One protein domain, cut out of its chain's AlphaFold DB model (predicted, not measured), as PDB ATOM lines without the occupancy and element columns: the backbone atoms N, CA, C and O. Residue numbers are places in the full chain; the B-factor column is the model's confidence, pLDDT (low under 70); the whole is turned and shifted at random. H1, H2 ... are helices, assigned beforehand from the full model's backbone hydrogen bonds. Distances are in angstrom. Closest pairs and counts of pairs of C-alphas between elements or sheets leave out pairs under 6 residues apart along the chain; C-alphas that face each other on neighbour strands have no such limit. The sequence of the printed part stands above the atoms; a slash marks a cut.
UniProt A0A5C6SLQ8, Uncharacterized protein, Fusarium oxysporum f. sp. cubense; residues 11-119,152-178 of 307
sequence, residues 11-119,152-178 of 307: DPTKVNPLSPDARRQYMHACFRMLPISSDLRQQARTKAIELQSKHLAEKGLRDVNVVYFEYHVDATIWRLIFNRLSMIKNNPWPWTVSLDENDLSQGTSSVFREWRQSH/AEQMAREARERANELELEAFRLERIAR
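What this domain is: This is residues 11 to 119 and 152 to 178 of the 307 residues of an uncharacterized protein of Fusarium oxysporum f. sp. cubense (UniProt A0A5C6SLQ8). The longest helix, H5, sticks out as an arm with residues 152 to 168 from a body built round H3; H1 runs beside H3, H2 crosses it, and H4 packs on H2. The printed part has 136 residues, with five named helices, H1 to H5 in order, and no named strand: all helix. It is compact, radius of gyration of the C-alphas 15.3 A, spanning 44 by 39 by 31 A.

Where its parts are: H5, residues 152 to 178, measures 38.3 A from C-alpha 152 at (141.360, 191.186, 140.626). H3 is residues 66 to 84, 27.0 A; H2, 38 to 58, 30.4 A; H1, 20 to 31, from (144.066, 159.629, 148.769); H4, 110 to 119.

How they stand to each other: H5 touches H3 with residues 174 to 178 alone, closest C-alphas Ala 177 and Leu 80, 6.1 A, at a steep tilt of 49 degrees. H3, the hub, touches H2 at a steep tilt of 54 degrees, C-alphas 73 and 48 closest at 5.3 A. H1 touches H3 at a shallow tilt of 10 degrees, C-alphas 20 and 70 closest at 6.5 A. H4 touches H2 about perpendicular, 74 degrees, C-alphas 112 and 53 closest at 5.7 A. In H1 to H5 every O i to N i+4 pair is within hydrogen-bond range.

The domain as a whole: Residues 120 to 151 are cut out, a 40.4 A gap between C-alphas 119 and 152. H3 to H4 is a long link. Residues 159 to 178 are under pLDDT 70.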
ATOM      1  N   ASP A  11     127.961 158.951 149.890       94.44
ATOM      2  CA  ASP A  11     127.828 160.396 149.711       94.44
ATOM      3  C   ASP A  11     129.224 161.040 149.562       94.44
ATOM      4  O   ASP A  11     130.016 160.975 150.511       94.44
ATOM      5  N   PRO A  12     129.558 161.661 148.412       95.75
ATOM      6  CA  PRO A  12     130.878 162.247 148.187       95.75
ATOM      7  C   PRO A  12     131.172 163.458 149.076       95.75
ATOM      8  O   PRO A  12     132.343 163.778 149.284       95.75
ATOM      9  N   THR A  13     130.147 164.125 149.623       96.69
ATOM     10  CA  THR A  13     130.327 165.297 150.502       96.69
ATOM     11  C   THR A  13     130.915 164.924 151.864       96.69
ATOM     12  O   THR A  13     131.485 165.767 152.551       96.69
ATOM     13  N   LYS A  14     130.828 163.641 152.238       96.56
ATOM     14  CA  LYS A  14     131.372 163.087 153.487       96.56
ATOM     15  C   LYS A  14     132.796 162.552 153.340       96.56
ATOM     16  O   LYS A  14     133.371 162.062 154.310       96.56
ATOM     17  N   VAL A  15     133.359 162.605 152.136       97.12
ATOM     18  CA  VAL A  15     134.702 162.109 151.832       97.12
ATOM     19  C   VAL A  15     135.665 163.286 151.838       97.12
ATOM     20  O   VAL A  15     135.443 164.263 151.131       97.12
ATOM     21  N   ASN A  16     136.754 163.188 152.603       97.38
ATOM     22  CA  ASN A  16     137.818 164.186 152.548       97.38
ATOM     23  C   ASN A  16     138.537 164.098 151.187       97.38
ATOM     24  O   ASN A  16     139.264 163.124 150.961       97.38
ATOM     25  N   PRO A  17     138.407 165.102 150.299       96.62
ATOM     26  CA  PRO A  17     138.983 165.037 148.964       96.62
ATOM     27  C   PRO A  17     140.506 165.167 148.962       96.62
ATOM     28  O   PRO A  17     141.121 164.910 147.935       96.62
ATOM     29  N   LEU A  18     141.137 165.546 150.077       96.31
ATOM     30  CA  LEU A  18     142.593 165.637 150.198       96.31
ATOM     31  C   LEU A  18     143.238 164.316 150.622       96.31
ATOM     32  O   LEU A  18     144.433 164.138 150.421       96.31
ATOM     33  N   SER A  19     142.465 163.375 151.169       97.38
ATOM     34  CA  SER A  19     142.967 162.058 151.568       97.38
ATOM     35  C   SER A  19     142.910 161.089 150.380       97.38
ATOM     36  O   SER A  19     141.806 160.744 149.943       97.38
ATOM     37  N   PRO A  20     144.058 160.603 149.860       96.31
ATOM     38  CA  PRO A  20     144.066 159.629 148.769       96.31
ATOM     39  C   PRO A  20     143.286 158.361 149.112       96.31
ATOM     40  O   PRO A  20     142.502 157.873 148.300       96.31
ATOM     41  N   ASP A  21     143.425 157.866 150.340       97.75
ATOM     42  CA  ASP A  21     142.733 156.655 150.776       97.75
ATOM     43  C   ASP A  21     141.217 156.846 150.832       97.75
ATOM     44  O   ASP A  21     140.477 155.981 150.361       97.75
ATOM     45  N   ALA A  22     140.738 157.992 151.327       97.31
ATOM     46  CA  ALA A  22     139.307 158.283 151.375       97.31
ATOM     47  C   ALA A  22     138.697 158.365 149.963       97.31
ATOM     48  O   ALA A  22     137.652 157.762 149.701       97.31
ATOM     49  N   ARG A  23     139.380 159.042 149.024       97.75
ATOM     50  CA  ARG A  23     138.949 159.104 147.617       97.75
ATOM     51  C   ARG A  23     138.923 157.722 146.972       97.75
ATOM     52  O   ARG A  23     137.927 157.352 146.352       97.75
ATOM     53  N   ARG A  24     139.981 156.927 147.145       97.56
ATOM     54  CA  ARG A  24     140.071 155.579 146.566       97.56
ATOM     55  C   ARG A  24     139.009 154.649 147.139       97.56
ATOM     56  O   ARG A  24     138.396 153.908 146.379       97.56
ATOM     57  N   GLN A  25     138.722 154.713 148.439       97.00
ATOM     58  CA  GLN A  25     137.625 153.951 149.049       97.00
ATOM     59  C   GLN A  25     136.267 154.313 148.433       97.00
ATOM     60  O   GLN A  25     135.494 153.417 148.082       97.00
ATOM     61  N   TYR A  26     136.004 155.607 148.228       97.00
ATOM     62  CA  TYR A  26     134.808 156.073 147.525       97.00
ATOM     63  C   TYR A  26     134.741 155.532 146.089       97.00
ATOM     64  O   TYR A  26     133.726 154.957 145.685       97.00
ATOM     65  N   MET A  27     135.836 155.644 145.330       97.38
ATOM     66  CA  MET A  27     135.925 155.121 143.964       97.38
ATOM     67  C   MET A  27     135.702 153.608 143.926       97.38
ATOM     68  O   MET A  27     134.926 153.130 143.105       97.38
ATOM     69  N   HIS A  28     136.308 152.847 144.839       95.94
ATOM     70  CA  HIS A  28     136.109 151.403 144.946       95.94
ATOM     71  C   HIS A  28     134.647 151.039 145.215       95.94
ATOM     72  O   HIS A  28     134.127 150.113 144.588       95.94
ATOM     73  N   ALA A  29     133.972 151.765 146.108       94.88
ATOM     74  CA  ALA A  29     132.556 151.557 146.386       94.88
ATOM     75  C   ALA A  29     131.679 151.861 145.159       94.88
ATOM     76  O   ALA A  29     130.786 151.069 144.853       94.88
ATOM     77  N   CYS A  30     131.979 152.936 144.420       94.38
ATOM     78  CA  CYS A  30     131.301 153.276 143.167       94.38
ATOM     79  C   CYS A  30     131.519 152.195 142.099       94.38
ATOM     80  O   CYS A  30     130.571 151.649 141.539       94.38
ATOM     81  N   PHE A  31     132.776 151.826 141.865       94.94
ATOM     82  CA  PHE A  31     133.183 150.861 140.846       94.94
ATOM     83  C   PHE A  31     132.676 149.447 141.105       94.94
ATOM     84  O   PHE A  31     132.482 148.694 140.158       94.94
ATOM     85  N   ARG A  32     132.428 149.076 142.364       94.75
ATOM     86  CA  ARG A  32     131.841 147.777 142.712       94.75
ATOM     87  C   ARG A  32     130.411 147.605 142.185       94.75
ATOM     88  O   ARG A  32     129.976 146.474 142.017       94.75
ATOM     89  N   MET A  33     129.687 148.697 141.941       92.25
ATOM     90  CA  MET A  33     128.328 148.657 141.382       92.25
ATOM     91  C   MET A  33     128.319 148.638 139.850       92.25
ATOM     92  O   MET A  33     127.261 148.486 139.245       92.25
ATOM     93  N   LEU A  34     129.482 148.809 139.218       92.56
ATOM     94  CA  LEU A  34     129.621 148.834 137.769       92.56
ATOM     95  C   LEU A  34     130.050 147.451 137.258       92.56
ATOM     96  O   LEU A  34     130.819 146.762 137.932       92.56
ATOM     97  N   PRO A  35     129.624 147.047 136.049       92.31
ATOM     98  CA  PRO A  35     130.037 145.789 135.430       92.31
ATOM     99  C   PRO A  35     131.454 145.905 134.839       92.31
ATOM    100  O   PRO A  35     131.657 145.725 133.640       92.31
ATOM    101  N   ILE A  36     132.443 146.256 135.666       93.88
ATOM    102  CA  ILE A  36     133.842 146.421 135.252       93.88
ATOM    103  C   ILE A  36     134.750 145.401 135.932       93.88
ATOM    104  O   ILE A  36     134.636 145.131 137.128       93.88
ATOM    105  N   SER A  37     135.680 144.841 135.159       94.12
ATOM    106  CA  SER A  37     136.669 143.903 135.680       94.12
ATOM    107  C   SER A  37     137.717 144.615 136.538       94.12
ATOM    108  O   SER A  37     137.945 145.825 136.429       94.12
ATOM    109  N   SER A  38     138.396 143.847 137.393       93.75
ATOM    110  CA  SER A  38     139.536 144.374 138.143       93.75
ATOM    111  C   SER A  38     140.665 144.825 137.217       93.75
ATOM    112  O   SER A  38     141.247 145.885 137.445       93.75
ATOM    113  N   ASP A  39     140.894 144.087 136.132       94.69
ATOM    114  CA  ASP A  39     141.909 144.400 135.126       94.69
ATOM    115  C   ASP A  39     141.655 145.751 134.469       94.69
ATOM    116  O   ASP A  39     142.579 146.541 134.319       94.69
ATOM    117  N   LEU A  40     140.394 146.072 134.154       92.88
ATOM    118  CA  LEU A  40     140.052 147.371 133.585       92.88
ATOM    119  C   LEU A  40     140.383 148.518 134.553       92.88
ATOM    120  O   LEU A  40     140.887 149.558 134.130       92.88
ATOM    121  N   ARG A  41     140.145 148.329 135.858       95.12
ATOM    122  CA  ARG A  41     140.522 149.321 136.882       95.12
ATOM    123  C   ARG A  41     142.038 149.489 136.957       95.12
ATOM    124  O   ARG A  41     142.517 150.617 137.050       95.12
ATOM    125  N   GLN A  42     142.784 148.389 136.869       96.38
ATOM    126  CA  GLN A  42     144.244 148.423 136.873       96.38
ATOM    127  C   GLN A  42     144.805 149.089 135.610       96.38
ATOM    128  O   GLN A  42     145.674 149.951 135.718       96.38
ATOM    129  N   GLN A  43     144.273 148.764 134.429       95.19
ATOM    130  CA  GLN A  43     144.627 149.413 133.164       95.19
ATOM    131  C   GLN A  43     144.380 150.926 133.226       95.19
ATOM    132  O   GLN A  43     145.259 151.707 132.862       95.19
ATOM    133  N   ALA A  44     143.219 151.346 133.744       95.69
ATOM    134  CA  ALA A  44     142.902 152.760 133.926       95.69
ATOM    135  C   ALA A  44     143.893 153.453 134.874       95.69
ATOM    136  O   ALA A  44     144.332 154.563 134.582       95.69
ATOM    137  N   ARG A  45     144.295 152.793 135.971       97.56
ATOM    138  CA  ARG A  45     145.312 153.313 136.899       97.56
ATOM    139  C   ARG A  45     146.673 153.476 136.233       97.56
ATOM    140  O   ARG A  45     147.247 154.558 136.315       97.56
ATOM    141  N   THR A  46     147.172 152.443 135.557       96.81
ATOM    142  CA  THR A  46     148.450 152.510 134.831       96.81
ATOM    143  C   THR A  46     148.432 153.644 133.812       96.81
ATOM    144  O   THR A  46     149.359 154.452 133.773       96.81
ATOM    145  N   LYS A  47     147.342 153.770 133.044       95.19
ATOM    146  CA  LYS A  47     147.231 154.830 132.043       95.19
ATOM    147  C   LYS A  47     147.141 156.222 132.658       95.19
ATOM    148  O   LYS A  47     147.762 157.148 132.149       95.19
ATOM    149  N   ALA A  48     146.394 156.384 133.745       96.81
ATOM    150  CA  ALA A  48     146.302 157.655 134.454       96.81
ATOM    151  C   ALA A  48     147.670 158.117 134.979       96.81
ATOM    152  O   ALA A  48     148.011 159.286 134.822       96.81
ATOM    153  N   ILE A  49     148.468 157.196 135.534       97.44
ATOM    154  CA  ILE A  49     149.842 157.482 135.968       97.44
ATOM    155  C   ILE A  49     150.696 157.927 134.779       97.44
ATOM    156  O   ILE A  49     151.354 158.960 134.869       97.44
ATOM    157  N   GLU A  50     150.662 157.194 133.664       96.06
ATOM    158  CA  GLU A  50     151.428 157.525 132.454       96.06
ATOM    159  C   GLU A  50     151.072 158.922 131.920       96.06
ATOM    160  O   GLU A  50     151.959 159.737 131.670       96.06
ATOM    161  N   LEU A  51     149.776 159.223 131.792       94.94
ATOM    162  CA  LEU A  51     149.290 160.505 131.279       94.94
ATOM    163  C   LEU A  51     149.677 161.666 132.193       94.94
ATOM    164  O   LEU A  51     150.226 162.659 131.721       94.94
ATOM    165  N   GLN A  52     149.445 161.521 133.499       97.00
ATOM    166  CA  GLN A  52     149.755 162.575 134.458       97.00
ATOM    167  C   GLN A  52     151.264 162.808 134.571       97.00
ATOM    168  O   GLN A  52     151.711 163.950 134.643       97.00
ATOM    169  N   SER A  53     152.062 161.741 134.554       97.12
ATOM    170  CA  SER A  53     153.519 161.854 134.650       97.12
ATOM    171  C   SER A  53     154.109 162.485 133.394       97.12
ATOM    172  O   SER A  53     154.937 163.387 133.495       97.12
ATOM    173  N   LYS A  54     153.626 162.100 132.209       95.44
ATOM    174  CA  LYS A  54     154.025 162.740 130.955       95.44
ATOM    175  C   LYS A  54     153.713 164.238 130.955       95.44
ATOM    176  O   LYS A  54     154.598 165.023 130.640       95.44
ATOM    177  N   HIS A  55     152.508 164.633 131.368       94.25
ATOM    178  CA  HIS A  55     152.113 166.044 131.481       94.25
ATOM    179  C   HIS A  55     153.049 166.843 132.398       94.25
ATOM    180  O   HIS A  55     153.564 167.894 132.029       94.25
ATOM    181  N   LEU A  56     153.334 166.317 133.590       95.12
ATOM    182  CA  LEU A  56     154.195 166.992 134.566       95.12
ATOM    183  C   LEU A  56     155.663 167.046 134.115       95.12
ATOM    184  O   LEU A  56     156.360 168.021 134.398       95.12
ATOM    185  N   ALA A  57     156.125 166.034 133.379       94.56
ATOM    186  CA  ALA A  57     157.444 166.039 132.757       94.56
ATOM    187  C   ALA A  57     157.535 167.044 131.595       94.56
ATOM    188  O   ALA A  57     158.535 167.752 131.501       94.56
ATOM    189  N   GLU A  58     156.492 167.164 130.760       92.69
ATOM    190  CA  GLU A  58     156.379 168.196 129.711       92.69
ATOM    191  C   GLU A  58     156.403 169.614 130.317       92.69
ATOM    192  O   GLU A  58     156.991 170.521 129.731       92.69
ATOM    193  N   LYS A  59     155.873 169.792 131.537       93.62
ATOM    194  CA  LYS A  59     155.997 171.032 132.330       93.62
ATOM    195  C   LYS A  59     157.388 171.270 132.940       93.62
ATOM    196  O   LYS A  59     157.610 172.299 133.571       93.62
ATOM    197  N   GLY A  60     158.329 170.339 132.785       94.38
ATOM    198  CA  GLY A  60     159.688 170.453 133.321       94.38
ATOM    199  C   GLY A  60     159.807 170.189 134.826       94.38
ATOM    200  O   GLY A  60     160.859 170.462 135.412       94.38
ATOM    201  N   LEU A  61     158.769 169.641 135.467       94.25
ATOM    202  CA  LEU A  61     158.800 169.364 136.901       94.25
ATOM    203  C   LEU A  61     159.715 168.167 137.212       94.25
ATOM    204  O   LEU A  61     159.740 167.144 136.517       94.25
ATOM    205  N   ARG A  62     160.519 168.313 138.271       94.44
ATOM    206  CA  ARG A  62     161.419 167.257 138.777       94.44
ATOM    207  C   ARG A  62     160.785 166.468 139.910       94.44
ATOM    208  O   ARG A  62     160.845 165.244 139.908       94.44
ATOM    209  N   ASP A  63     160.130 167.184 140.810       96.44
ATOM    210  CA  ASP A  63     159.375 166.658 141.932       96.44
ATOM    211  C   ASP A  63     157.999 167.319 141.940       96.44
ATOM    212  O   ASP A  63     157.847 168.450 141.482       96.44
ATOM    213  N   VAL A  64     156.999 166.591 142.430       96.94
ATOM    214  CA  VAL A  64     155.603 167.039 142.471       96.94
ATOM    215  C   VAL A  64     155.009 166.639 143.810       96.94
ATOM    216  O   VAL A  64     155.317 165.552 144.313       96.94
ATOM    217  N   ASN A  65     154.163 167.497 144.382       97.69
ATOM    218  CA  ASN A  65     153.416 167.194 145.601       97.69
ATOM    219  C   ASN A  65     152.662 165.852 145.462       97.69
ATOM    220  O   ASN A  65     151.976 165.599 144.468       97.69
ATOM    221  N   VAL A  66     152.789 164.979 146.466       97.69
ATOM    222  CA  VAL A  66     152.173 163.639 146.446       97.69
ATOM    223  C   VAL A  66     150.645 163.686 146.388       97.69
ATOM    224  O   VAL A  66     150.035 162.938 145.628       97.69
ATOM    225  N   VAL A  67     150.012 164.589 147.134       97.25
ATOM    226  CA  VAL A  67     148.554 164.742 147.181       97.25
ATOM    227  C   VAL A  67     148.014 165.312 145.872       97.25
ATOM    228  O   VAL A  67     147.021 164.785 145.371       97.25
ATOM    229  N   TYR A  68     148.685 166.306 145.282       97.56
ATOM    230  CA  TYR A  68     148.386 166.823 143.944       97.56
ATOM    231  C   TYR A  68     148.428 165.695 142.913       97.56
ATOM    232  O   TYR A  68     147.453 165.460 142.197       97.56
ATOM    233  N   PHE A  69     149.541 164.956 142.866       98.06
ATOM    234  CA  PHE A  69     149.727 163.893 141.886       98.06
ATOM    235  C   PHE A  69     148.634 162.826 142.007       98.06
ATOM    236  O   PHE A  69     147.971 162.499 141.024       98.06
ATOM    237  N   GLU A  70     148.402 162.334 143.223       98.12
ATOM    238  CA  GLU A  70     147.411 161.290 143.477       98.12
ATOM    239  C   GLU A  70     145.981 161.764 143.203       98.12
ATOM    240  O   GLU A  70     145.175 161.011 142.662       98.12
ATOM    241  N   TYR A  71     145.656 163.023 143.512       98.06
ATOM    242  CA  TYR A  71     144.347 163.599 143.204       98.06
ATOM    243  C   TYR A  71     144.070 163.600 141.697       98.06
ATOM    244  O   TYR A  71     142.999 163.174 141.258       98.06
ATOM    245  N   HIS A  72     145.043 164.026 140.891       97.50
ATOM    246  CA  HIS A  72     144.895 164.058 139.437       97.50
ATOM    247  C   HIS A  72     144.902 162.662 138.802       97.50
ATOM    248  O   HIS A  72     144.161 162.433 137.839       97.50
ATOM    249  N   VAL A  73     145.661 161.710 139.355       97.94
ATOM    250  CA  VAL A  73     145.593 160.298 138.949       97.94
ATOM    251  C   VAL A  73     144.197 159.736 139.224       97.94
ATOM    252  O   VAL A  73     143.568 159.220 138.300       97.94
ATOM    253  N   ASP A  74     143.667 159.896 140.439       98.44
ATOM    254  CA  ASP A  74     142.331 159.414 140.814       98.44
ATOM    255  C   ASP A  74     141.233 160.026 139.917       98.44
ATOM    256  O   ASP A  74     140.386 159.310 139.370       98.44
ATOM    257  N   ALA A  75     141.293 161.342 139.679       97.31
ATOM    258  CA  ALA A  75     140.363 162.047 138.797       97.31
ATOM    259  C   ALA A  75     140.456 161.575 137.332       97.31
ATOM    260  O   ALA A  75     139.462 161.585 136.600       97.31
ATOM    261  N   THR A  76     141.644 161.164 136.882       96.94
ATOM    262  CA  THR A  76     141.856 160.623 135.533       96.94
ATOM    263  C   THR A  76     141.343 159.188 135.426       96.94
ATOM    264  O   THR A  76     140.662 158.870 134.454       96.94
ATOM    265  N   ILE A  77     141.560 158.343 136.442       97.31
ATOM    266  CA  ILE A  77     140.975 156.991 136.521       97.31
ATOM    267  C   ILE A  77     139.448 157.068 136.436       97.31
ATOM    268  O   ILE A  77     138.837 156.338 135.653       97.31
ATOM    269  N   TRP A  78     138.838 157.975 137.207       97.31
ATOM    270  CA  TRP A  78     137.397 158.226 137.173       97.31
ATOM    271  C   TRP A  78     136.924 158.554 135.754       97.31
ATOM    272  O   TRP A  78     136.038 157.882 135.222       97.31
ATOM    273  N   ARG A  79     137.567 159.532 135.104       95.62
ATOM    274  CA  ARG A  79     137.243 159.934 133.730       95.62
ATOM    275  C   ARG A  79     137.400 158.789 132.735       95.62
ATOM    276  O   ARG A  79     136.490 158.567 131.946       95.62
ATOM    277  N   LEU A  80     138.497 158.033 132.785       94.50
ATOM    278  CA  LEU A  80     138.738 156.908 131.876       94.50
ATOM    279  C   LEU A  80     137.643 155.836 131.986       94.50
ATOM    280  O   LEU A  80     137.115 155.389 130.967       94.50
ATOM    281  N   ILE A  81     137.261 155.462 133.210       95.56
ATOM    282  CA  ILE A  81     136.232 154.441 133.445       95.56
ATOM    283  C   ILE A  81     134.853 154.940 133.001       95.56
ATOM    284  O   ILE A  81     134.180 154.268 132.218       95.56
ATOM    285  N   PHE A  82     134.429 156.126 133.444       94.50
ATOM    286  CA  PHE A  82     133.098 156.641 133.110       94.50
ATOM    287  C   PHE A  82     132.965 157.069 131.642       94.50
ATOM    288  O   PHE A  82     131.872 156.949 131.085       94.50
ATOM    289  N   ASN A  83     134.049 157.486 130.980       92.12
ATOM    290  CA  ASN A  83     134.062 157.690 129.530       92.12
ATOM    291  C   ASN A  83     133.864 156.370 128.784       92.12
ATOM    292  O   ASN A  83     133.039 156.309 127.876       92.12
ATOM    293  N   ARG A  84     134.558 155.296 129.189       91.00
ATOM    294  CA  ARG A  84     134.415 153.975 128.555       91.00
ATOM    295  C   ARG A  84     132.995 153.424 128.674       91.00
ATOM    296  O   ARG A  84     132.508 152.784 127.750       91.00
ATOM    297  N   LEU A  85     132.320 153.707 129.784       90.50
ATOM    298  CA  LEU A  85     130.920 153.334 129.992       90.50
ATOM    299  C   LEU A  85     129.925 154.319 129.355       90.50
ATOM    300  O   LEU A  85     128.722 154.109 129.460       90.50
ATOM    301  N   SER A  86     130.396 155.390 128.702       91.12
ATOM    302  CA  SER A  86     129.559 156.480 128.173       91.12
ATOM    303  C   SER A  86     128.659 157.139 129.234       91.12
ATOM    304  O   SER A  86     127.584 157.651 128.934       91.12
ATOM    305  N   MET A  87     129.108 157.146 130.490       89.75
ATOM    306  CA  MET A  87     128.355 157.604 131.664       89.75
ATOM    307  C   MET A  87     128.911 158.894 132.282       89.75
ATOM    308  O   MET A  87     128.393 159.346 133.304       89.75
ATOM    309  N   ILE A  88     129.936 159.506 131.680       86.38
ATOM    310  CA  ILE A  88     130.630 160.670 132.254       86.38
ATOM    311  C   ILE A  88     129.707 161.862 132.524       86.38
ATOM    312  O   ILE A  88     129.833 162.507 133.558       86.38
ATOM    313  N   LYS A  89     128.721 162.109 131.648       86.88
ATOM    314  CA  LYS A  89     127.763 163.218 131.797       86.88
ATOM    315  C   LYS A  89     126.940 163.116 133.081       86.88
ATOM    316  O   LYS A  89     126.599 164.133 133.669       86.88
ATOM    317  N   ASN A  90     126.651 161.892 133.513       90.31
ATOM    318  CA  ASN A  90     125.830 161.623 134.693       90.31
ATOM    319  C   ASN A  90     126.677 161.417 135.954       90.31
ATOM    320  O   ASN A  90     126.131 161.323 137.046       90.31
ATOM    321  N   ASN A  91     127.999 161.307 135.802       91.25
ATOM    322  CA  ASN A  91     128.923 160.967 136.879       91.25
ATOM    323  C   ASN A  91     130.175 161.853 136.786       91.25
ATOM    324  O   ASN A  91     131.268 161.346 136.504       91.25
ATOM    325  N   PRO A  92     130.043 163.177 136.980       94.69
ATOM    326  CA  PRO A  92     131.202 164.053 137.048       94.69
ATOM    327  C   PRO A  92     132.089 163.673 138.239       94.69
ATOM    328  O   PRO A  92     131.634 163.073 139.216       94.69
ATOM    329  N   TRP A  93     133.369 164.032 138.159       96.06
ATOM    330  CA  TRP A  93     134.254 163.949 139.316       96.06
ATOM    331  C   TRP A  93     133.681 164.829 140.442       96.06
ATOM    332  O   TRP A  93     133.426 166.010 140.196       96.06
ATOM    333  N   PRO A  94     133.435 164.289 141.649       96.44
ATOM    334  CA  PRO A  94     132.572 164.953 142.625       96.44
ATOM    335  C   PRO A  94     133.258 166.070 143.419       96.44
ATOM    336  O   PRO A  94     132.594 166.757 144.193       96.44
ATOM    337  N   TRP A  95     134.571 166.253 143.262       96.94
ATOM    338  CA  TRP A  95     135.335 167.228 144.033       96.94
ATOM    339  C   TRP A  95     135.981 168.274 143.132       96.94
ATOM    340  O   TRP A  95     136.482 167.983 142.047       96.94
ATOM    341  N   THR A  96     136.007 169.512 143.608       94.88
ATOM    342  CA  THR A  96     136.736 170.611 142.977       94.88
ATOM    343  C   THR A  96     137.656 171.197 144.029       94.88
ATOM    344  O   THR A  96     137.210 171.892 144.937       94.88
ATOM    345  N   VAL A  97     138.935 170.843 143.949       93.69
ATOM    346  CA  VAL A  97     139.960 171.279 144.897       93.69
ATOM    347  C   VAL A  97     141.098 171.910 144.114       93.69
ATOM    348  O   VAL A  97     141.538 171.352 143.110       93.69
ATOM    349  N   SER A  98     141.563 173.068 144.580       93.38
ATOM    350  CA  SER A  98     142.787 173.693 144.087       93.38
ATOM    351  C   SER A  98     143.963 173.146 144.884       93.38
ATOM    352  O   SER A  98     144.013 173.312 146.102       93.38
ATOM    353  N   LEU A  99     144.892 172.489 144.201       93.75
ATOM    354  CA  LEU A  99     146.127 171.963 144.772       93.75
ATOM    355  C   LEU A  99     147.294 172.604 144.030       93.75
ATOM    356  O   LEU A  99     147.220 172.750 142.814       93.75
ATOM    357  N   ASP A 100     148.338 172.984 144.758       93.38
ATOM    358  CA  ASP A 100     149.583 173.466 144.160       93.38
ATOM    359  C   ASP A 100     150.515 172.274 143.915       93.38
ATOM    360  O   ASP A 100     150.893 171.558 144.848       93.38
ATOM    361  N   GLU A 101     150.877 172.044 142.654       94.19
ATOM    362  CA  GLU A 101     151.831 171.007 142.268       94.19
ATOM    363  C   GLU A 101     153.235 171.202 142.867       94.19
ATOM    364  O   GLU A 101     153.951 170.211 143.057       94.19
ATOM    365  N   ASN A 102     153.620 172.445 143.188       93.44
ATOM    366  CA  ASN A 102     154.950 172.817 143.681       93.44
ATOM    367  C   ASN A 102     155.047 172.871 145.213       93.44
ATOM    368  O   ASN A 102     156.157 172.944 145.748       93.44
ATOM    369  N   ASP A 103     153.926 172.828 145.939       95.19
ATOM    370  CA  ASP A 103     153.946 172.823 147.403       95.19
ATOM    371  C   ASP A 103     154.391 171.455 147.927       95.19
ATOM    372  O   ASP A 103     153.588 170.564 148.167       95.19
ATOM    373  N   LEU A 104     155.685 171.258 148.159       96.12
ATOM    374  CA  LEU A 104     156.213 169.978 148.643       96.12
ATOM    375  C   LEU A 104     156.026 169.756 150.159       96.12
ATOM    376  O   LEU A 104     156.602 168.813 150.705       96.12
ATOM    377  N   SER A 105     155.237 170.585 150.860       96.06
ATOM    378  CA  SER A 105     155.035 170.485 152.317       96.06
ATOM    379  C   SER A 105     154.450 169.144 152.773       96.06
ATOM    380  O   SER A 105     154.742 168.689 153.879       96.06
ATOM    381  N   GLN A 106     153.670 168.489 151.910       94.31
ATOM    382  CA  GLN A 106     153.062 167.174 152.155       94.31
ATOM    383  C   GLN A 106     153.901 166.011 151.606       94.31
ATOM    384  O   GLN A 106     153.477 164.858 151.653       94.31
ATOM    385  N   GLY A 107     155.101 166.301 151.098       96.88
ATOM    386  CA  GLY A 107     155.999 165.328 150.497       96.88
ATOM    387  C   GLY A 107     155.862 165.216 148.979       96.88
ATOM    388  O   GLY A 107     154.969 165.773 148.340       96.88
ATOM    389  N   THR A 108     156.802 164.479 148.398       97.81
ATOM    390  CA  THR A 108     156.961 164.301 146.950       97.81
ATOM    391  C   THR A 108     156.392 162.963 146.487       97.81
ATOM    392  O   THR A 108     156.619 161.950 147.149       97.81
ATOM    393  N   SER A 109     155.743 162.927 145.322       97.94
ATOM    394  CA  SER A 109     155.252 161.687 144.703       97.94
ATOM    395  C   SER A 109     156.402 160.754 144.297       97.94
ATOM    396  O   SER A 109     157.167 161.064 143.380       97.94
ATOM    397  N   SER A 110     156.506 159.586 144.943       97.94
ATOM    398  CA  SER A 110     157.456 158.536 144.545       97.94
ATOM    399  C   SER A 110     157.110 157.951 143.178       97.94
ATOM    400  O   SER A 110     157.999 157.762 142.359       97.94
ATOM    401  N   VAL A 111     155.816 157.771 142.888       97.81
ATOM    402  CA  VAL A 111     155.322 157.232 141.611       97.81
ATOM    403  C   VAL A 111     155.782 158.090 140.434       97.81
ATOM    404  O   VAL A 111     156.271 157.566 139.437       97.81
ATOM    405  N   PHE A 112     155.665 159.415 140.551       97.38
ATOM    406  CA  PHE A 112     156.143 160.326 139.511       97.38
ATOM    407  C   PHE A 112     157.664 160.245 139.346       97.38
ATOM    408  O   PHE A 112     158.163 160.200 138.223       97.38
ATOM    409  N   ARG A 113     158.403 160.195 140.461       96.88
ATOM    410  CA  ARG A 113     159.867 160.097 140.456       96.88
ATOM    411  C   ARG A 113     160.350 158.807 139.788       96.88
ATOM    412  O   ARG A 113     161.230 158.869 138.936       96.88
ATOM    413  N   GLU A 114     159.753 157.669 140.127       97.31
ATOM    414  CA  GLU A 114     160.037 156.357 139.528       97.31
ATOM    415  C   GLU A 114     159.683 156.326 138.034       97.31
ATOM    416  O   GLU A 114     160.467 155.858 137.202       97.31
ATOM    417  N   TRP A 115     158.528 156.889 137.656       96.94
ATOM    418  CA  TRP A 115     158.155 157.033 136.248       96.94
ATOM    419  C   TRP A 115     159.194 157.862 135.488       96.94
ATOM    420  O   TRP A 115     159.666 157.467 134.425       96.94
ATOM    421  N   ARG A 116     159.631 158.981 136.069       95.31
ATOM    422  CA  ARG A 116     160.665 159.839 135.490       95.31
ATOM    423  C   ARG A 116     162.021 159.158 135.358       95.31
ATOM    424  O   ARG A 116     162.731 159.443 134.403       95.31
ATOM    425  N   GLN A 117     162.400 158.308 136.309       94.56
ATOM    426  CA  GLN A 117     163.642 157.533 136.237       94.56
ATOM    427  C   GLN A 117     163.583 156.490 135.120       94.56
ATOM    428  O   GLN A 117     164.549 156.331 134.384       94.56
ATOM    429  N   SER A 118     162.437 155.826 134.951       94.88
ATOM    430  CA  SER A 118     162.240 154.828 133.891       94.88
ATOM    431  C   SER A 118     162.047 155.426 132.490       94.88
ATOM    432  O   SER A 118     162.318 154.742 131.508       94.88
ATOM    433  N   HIS A 119     161.599 156.682 132.384       91.31
ATOM    434  CA  HIS A 119     161.311 157.367 131.112       91.31
ATOM    435  C   HIS A 119     162.262 158.540 130.814       91.31
ATOM    436  O   HIS A 119     162.050 159.283 129.854       91.31
ATOM    437  N   ALA A 152     142.516 192.077 140.694       76.94
ATOM    438  CA  ALA A 152     141.360 191.186 140.626       76.94
ATOM    439  C   ALA A 152     141.094 190.715 139.185       76.94
ATOM    440  O   ALA A 152     140.843 189.531 138.958       76.94
ATOM    441  N   GLU A 153     141.203 191.611 138.200       80.38
ATOM    442  CA  GLU A 153     141.073 191.271 136.780       80.38
ATOM    443  C   GLU A 153     142.190 190.344 136.295       80.38
ATOM    444  O   GLU A 153     141.929 189.407 135.536       80.38
ATOM    445  N   GLN A 154     143.426 190.567 136.745       81.94
ATOM    446  CA  GLN A 154     144.559 189.709 136.412       81.94
ATOM    447  C   GLN A 154     144.406 188.313 137.025       81.94
ATOM    448  O   GLN A 154     144.561 187.316 136.321       81.94
ATOM    449  N   MET A 155     144.007 188.231 138.293       78.56
ATOM    450  CA  MET A 155     143.771 186.964 138.981       78.56
ATOM    451  C   MET A 155     142.589 186.197 138.369       78.56
ATOM    452  O   MET A 155     142.653 184.981 138.199       78.56
ATOM    453  N   ALA A 156     141.527 186.896 137.955       75.44
ATOM    454  CA  ALA A 156     140.410 186.294 137.230       75.44
ATOM    455  C   ALA A 156     140.821 185.785 135.836       75.44
ATOM    456  O   ALA A 156     140.306 184.761 135.376       75.44
ATOM    457  N   ARG A 157     141.752 186.474 135.165       76.00
ATOM    458  CA  ARG A 157     142.302 186.053 133.870       76.00
ATOM    459  C   ARG A 157     143.171 184.804 134.014       76.00
ATOM    460  O   ARG A 157     142.927 183.845 133.292       76.00
ATOM    461  N   GLU A 158     144.075 184.769 134.991       76.69
ATOM    462  CA  GLU A 158     144.866 183.570 135.311       76.69
ATOM    463  C   GLU A 158     143.982 182.388 135.723       76.69
ATOM    464  O   GLU A 158     144.196 181.264 135.272       76.69
ATOM    465  N   ALA A 159     142.953 182.620 136.544       67.06
ATOM    466  CA  ALA A 159     142.014 181.570 136.934       67.06
ATOM    467  C   ALA A 159     141.257 181.003 135.722       67.06
ATOM    468  O   ALA A 159     141.074 179.788 135.622       67.06
ATOM    469  N   ARG A 160     140.858 181.862 134.771       63.50
ATOM    470  CA  ARG A 160     140.258 181.434 133.498       63.50
ATOM    471  C   ARG A 160     141.239 180.681 132.610       63.50
ATOM    472  O   ARG A 160     140.847 179.684 132.018       63.50
ATOM    473  N   GLU A 161     142.489 181.120 132.520       66.62
ATOM    474  CA  GLU A 161     143.514 180.417 131.745       66.62
ATOM    475  C   GLU A 161     143.812 179.036 132.329       66.62
ATOM    476  O   GLU A 161     143.814 178.063 131.579       66.62
ATOM    477  N   ARG A 162     143.930 178.904 133.657       65.38
ATOM    478  CA  ARG A 162     144.066 177.588 134.306       65.38
ATOM    479  C   ARG A 162     142.846 176.700 134.089       65.38
ATOM    480  O   ARG A 162     142.999 175.502 133.861       65.38
ATOM    481  N   ALA A 163     141.638 177.259 134.149       50.94
ATOM    482  CA  ALA A 163     140.420 176.503 133.863       50.94
ATOM    483  C   ALA A 163     140.388 176.015 132.402       50.94
ATOM    484  O   ALA A 163     140.093 174.847 132.159       50.94
ATOM    485  N   ASN A 164     140.773 176.871 131.450       48.69
ATOM    486  CA  ASN A 164     140.883 176.516 130.036       48.69
ATOM    487  C   ASN A 164     141.995 175.488 129.775       48.69
ATOM    488  O   ASN A 164     141.823 174.619 128.927       48.69
ATOM    489  N   GLU A 165     143.117 175.542 130.499       62.06
ATOM    490  CA  GLU A 165     144.188 174.542 130.406       62.06
ATOM    491  C   GLU A 165     143.692 173.170 130.881       62.06
ATOM    492  O   GLU A 165     143.905 172.165 130.205       62.06
ATOM    493  N   LEU A 166     142.946 173.124 131.990       57.16
ATOM    494  CA  LEU A 166     142.314 171.895 132.476       57.16
ATOM    495  C   LEU A 166     141.259 171.352 131.504       57.16
ATOM    496  O   LEU A 166     141.097 170.135 131.410       57.16
ATOM    497  N   GLU A 167     140.557 172.226 130.781       52.03
ATOM    498  CA  GLU A 167     139.565 171.848 129.772       52.03
ATOM    499  C   GLU A 167     140.225 171.338 128.478       52.03
ATOM    500  O   GLU A 167     139.827 170.294 127.956       52.03
ATOM    501  N   LEU A 168     141.295 171.989 128.003       50.84
ATOM    502  CA  LEU A 168     142.105 171.503 126.879       50.84
ATOM    503  C   LEU A 168     142.775 170.165 127.206       50.84
ATOM    504  O   LEU A 168     142.793 169.261 126.368       50.84
ATOM    505  N   GLU A 169     143.286 170.012 128.427       60.88
ATOM    506  CA  GLU A 169     143.845 168.749 128.900       60.88
ATOM    507  C   GLU A 169     142.755 167.688 129.063       60.88
ATOM    508  O   GLU A 169     142.940 166.548 128.640       60.88
ATOM    509  N   ALA A 170     141.566 168.041 129.559       59.94
ATOM    510  CA  ALA A 170     140.426 167.130 129.554       59.94
ATOM    511  C   ALA A 170     140.073 166.674 128.130       59.94
ATOM    512  O   ALA A 170     139.798 165.493 127.938       59.94
ATOM    513  N   PHE A 171     140.163 167.559 127.134       56.47
ATOM    514  CA  PHE A 171     139.930 167.235 125.727       56.47
ATOM    515  C   PHE A 171     141.039 166.349 125.130       56.47
ATOM    516  O   PHE A 171     140.761 165.403 124.386       56.47
ATOM    517  N   ARG A 172     142.309 166.594 125.484       67.50
ATOM    518  CA  ARG A 172     143.457 165.756 125.084       67.50
ATOM    519  C   ARG A 172     143.335 164.354 125.684       67.50
ATOM    520  O   ARG A 172     143.475 163.362 124.966       67.50
ATOM    521  N   LEU A 173     142.978 164.272 126.965       61.78
ATOM    522  CA  LEU A 173     142.692 163.028 127.676       61.78
ATOM    523  C   LEU A 173     141.449 162.322 127.122       61.78
ATOM    524  O   LEU A 173     141.471 161.104 126.974       61.78
ATOM    525  N   GLU A 174     140.392 163.048 126.749       64.31
ATOM    526  CA  GLU A 174     139.203 162.484 126.098       64.31
ATOM    527  C   GLU A 174     139.564 161.861 124.746       64.31
ATOM    528  O   GLU A 174     139.149 160.742 124.438       64.31
ATOM    529  N   ARG A 175     140.395 162.539 123.951       69.19
ATOM    530  CA  ARG A 175     140.873 162.019 122.667       69.19
ATOM    531  C   ARG A 175     141.719 160.759 122.840       69.19
ATOM    532  O   ARG A 175     141.608 159.844 122.025       69.19
ATOM    533  N   ILE A 176     142.547 160.696 123.881       67.00
ATOM    534  CA  ILE A 176     143.327 159.498 124.216       67.00
ATOM    535  C   ILE A 176     142.404 158.379 124.718       67.00
ATOM    536  O   ILE A 176     142.551 157.239 124.292       67.00
ATOM    537  N   ALA A 177     141.412 158.699 125.550       62.59
ATOM    538  CA  ALA A 177     140.433 157.740 126.059       62.59
ATOM    539  C   ALA A 177     139.584 157.124 124.935       62.59
ATOM    540  O   ALA A 177     139.322 155.926 124.954       62.59
ATOM    541  N   ARG A 178     139.197 157.914 123.925       65.00
ATOM    542  CA  ARG A 178     138.468 157.433 122.736       65.00
ATOM    543  C   ARG A 178     139.301 156.503 121.853       65.00
ATOM    544  O   ARG A 178     138.738 155.658 121.171       65.00
TER     545      ARG A 178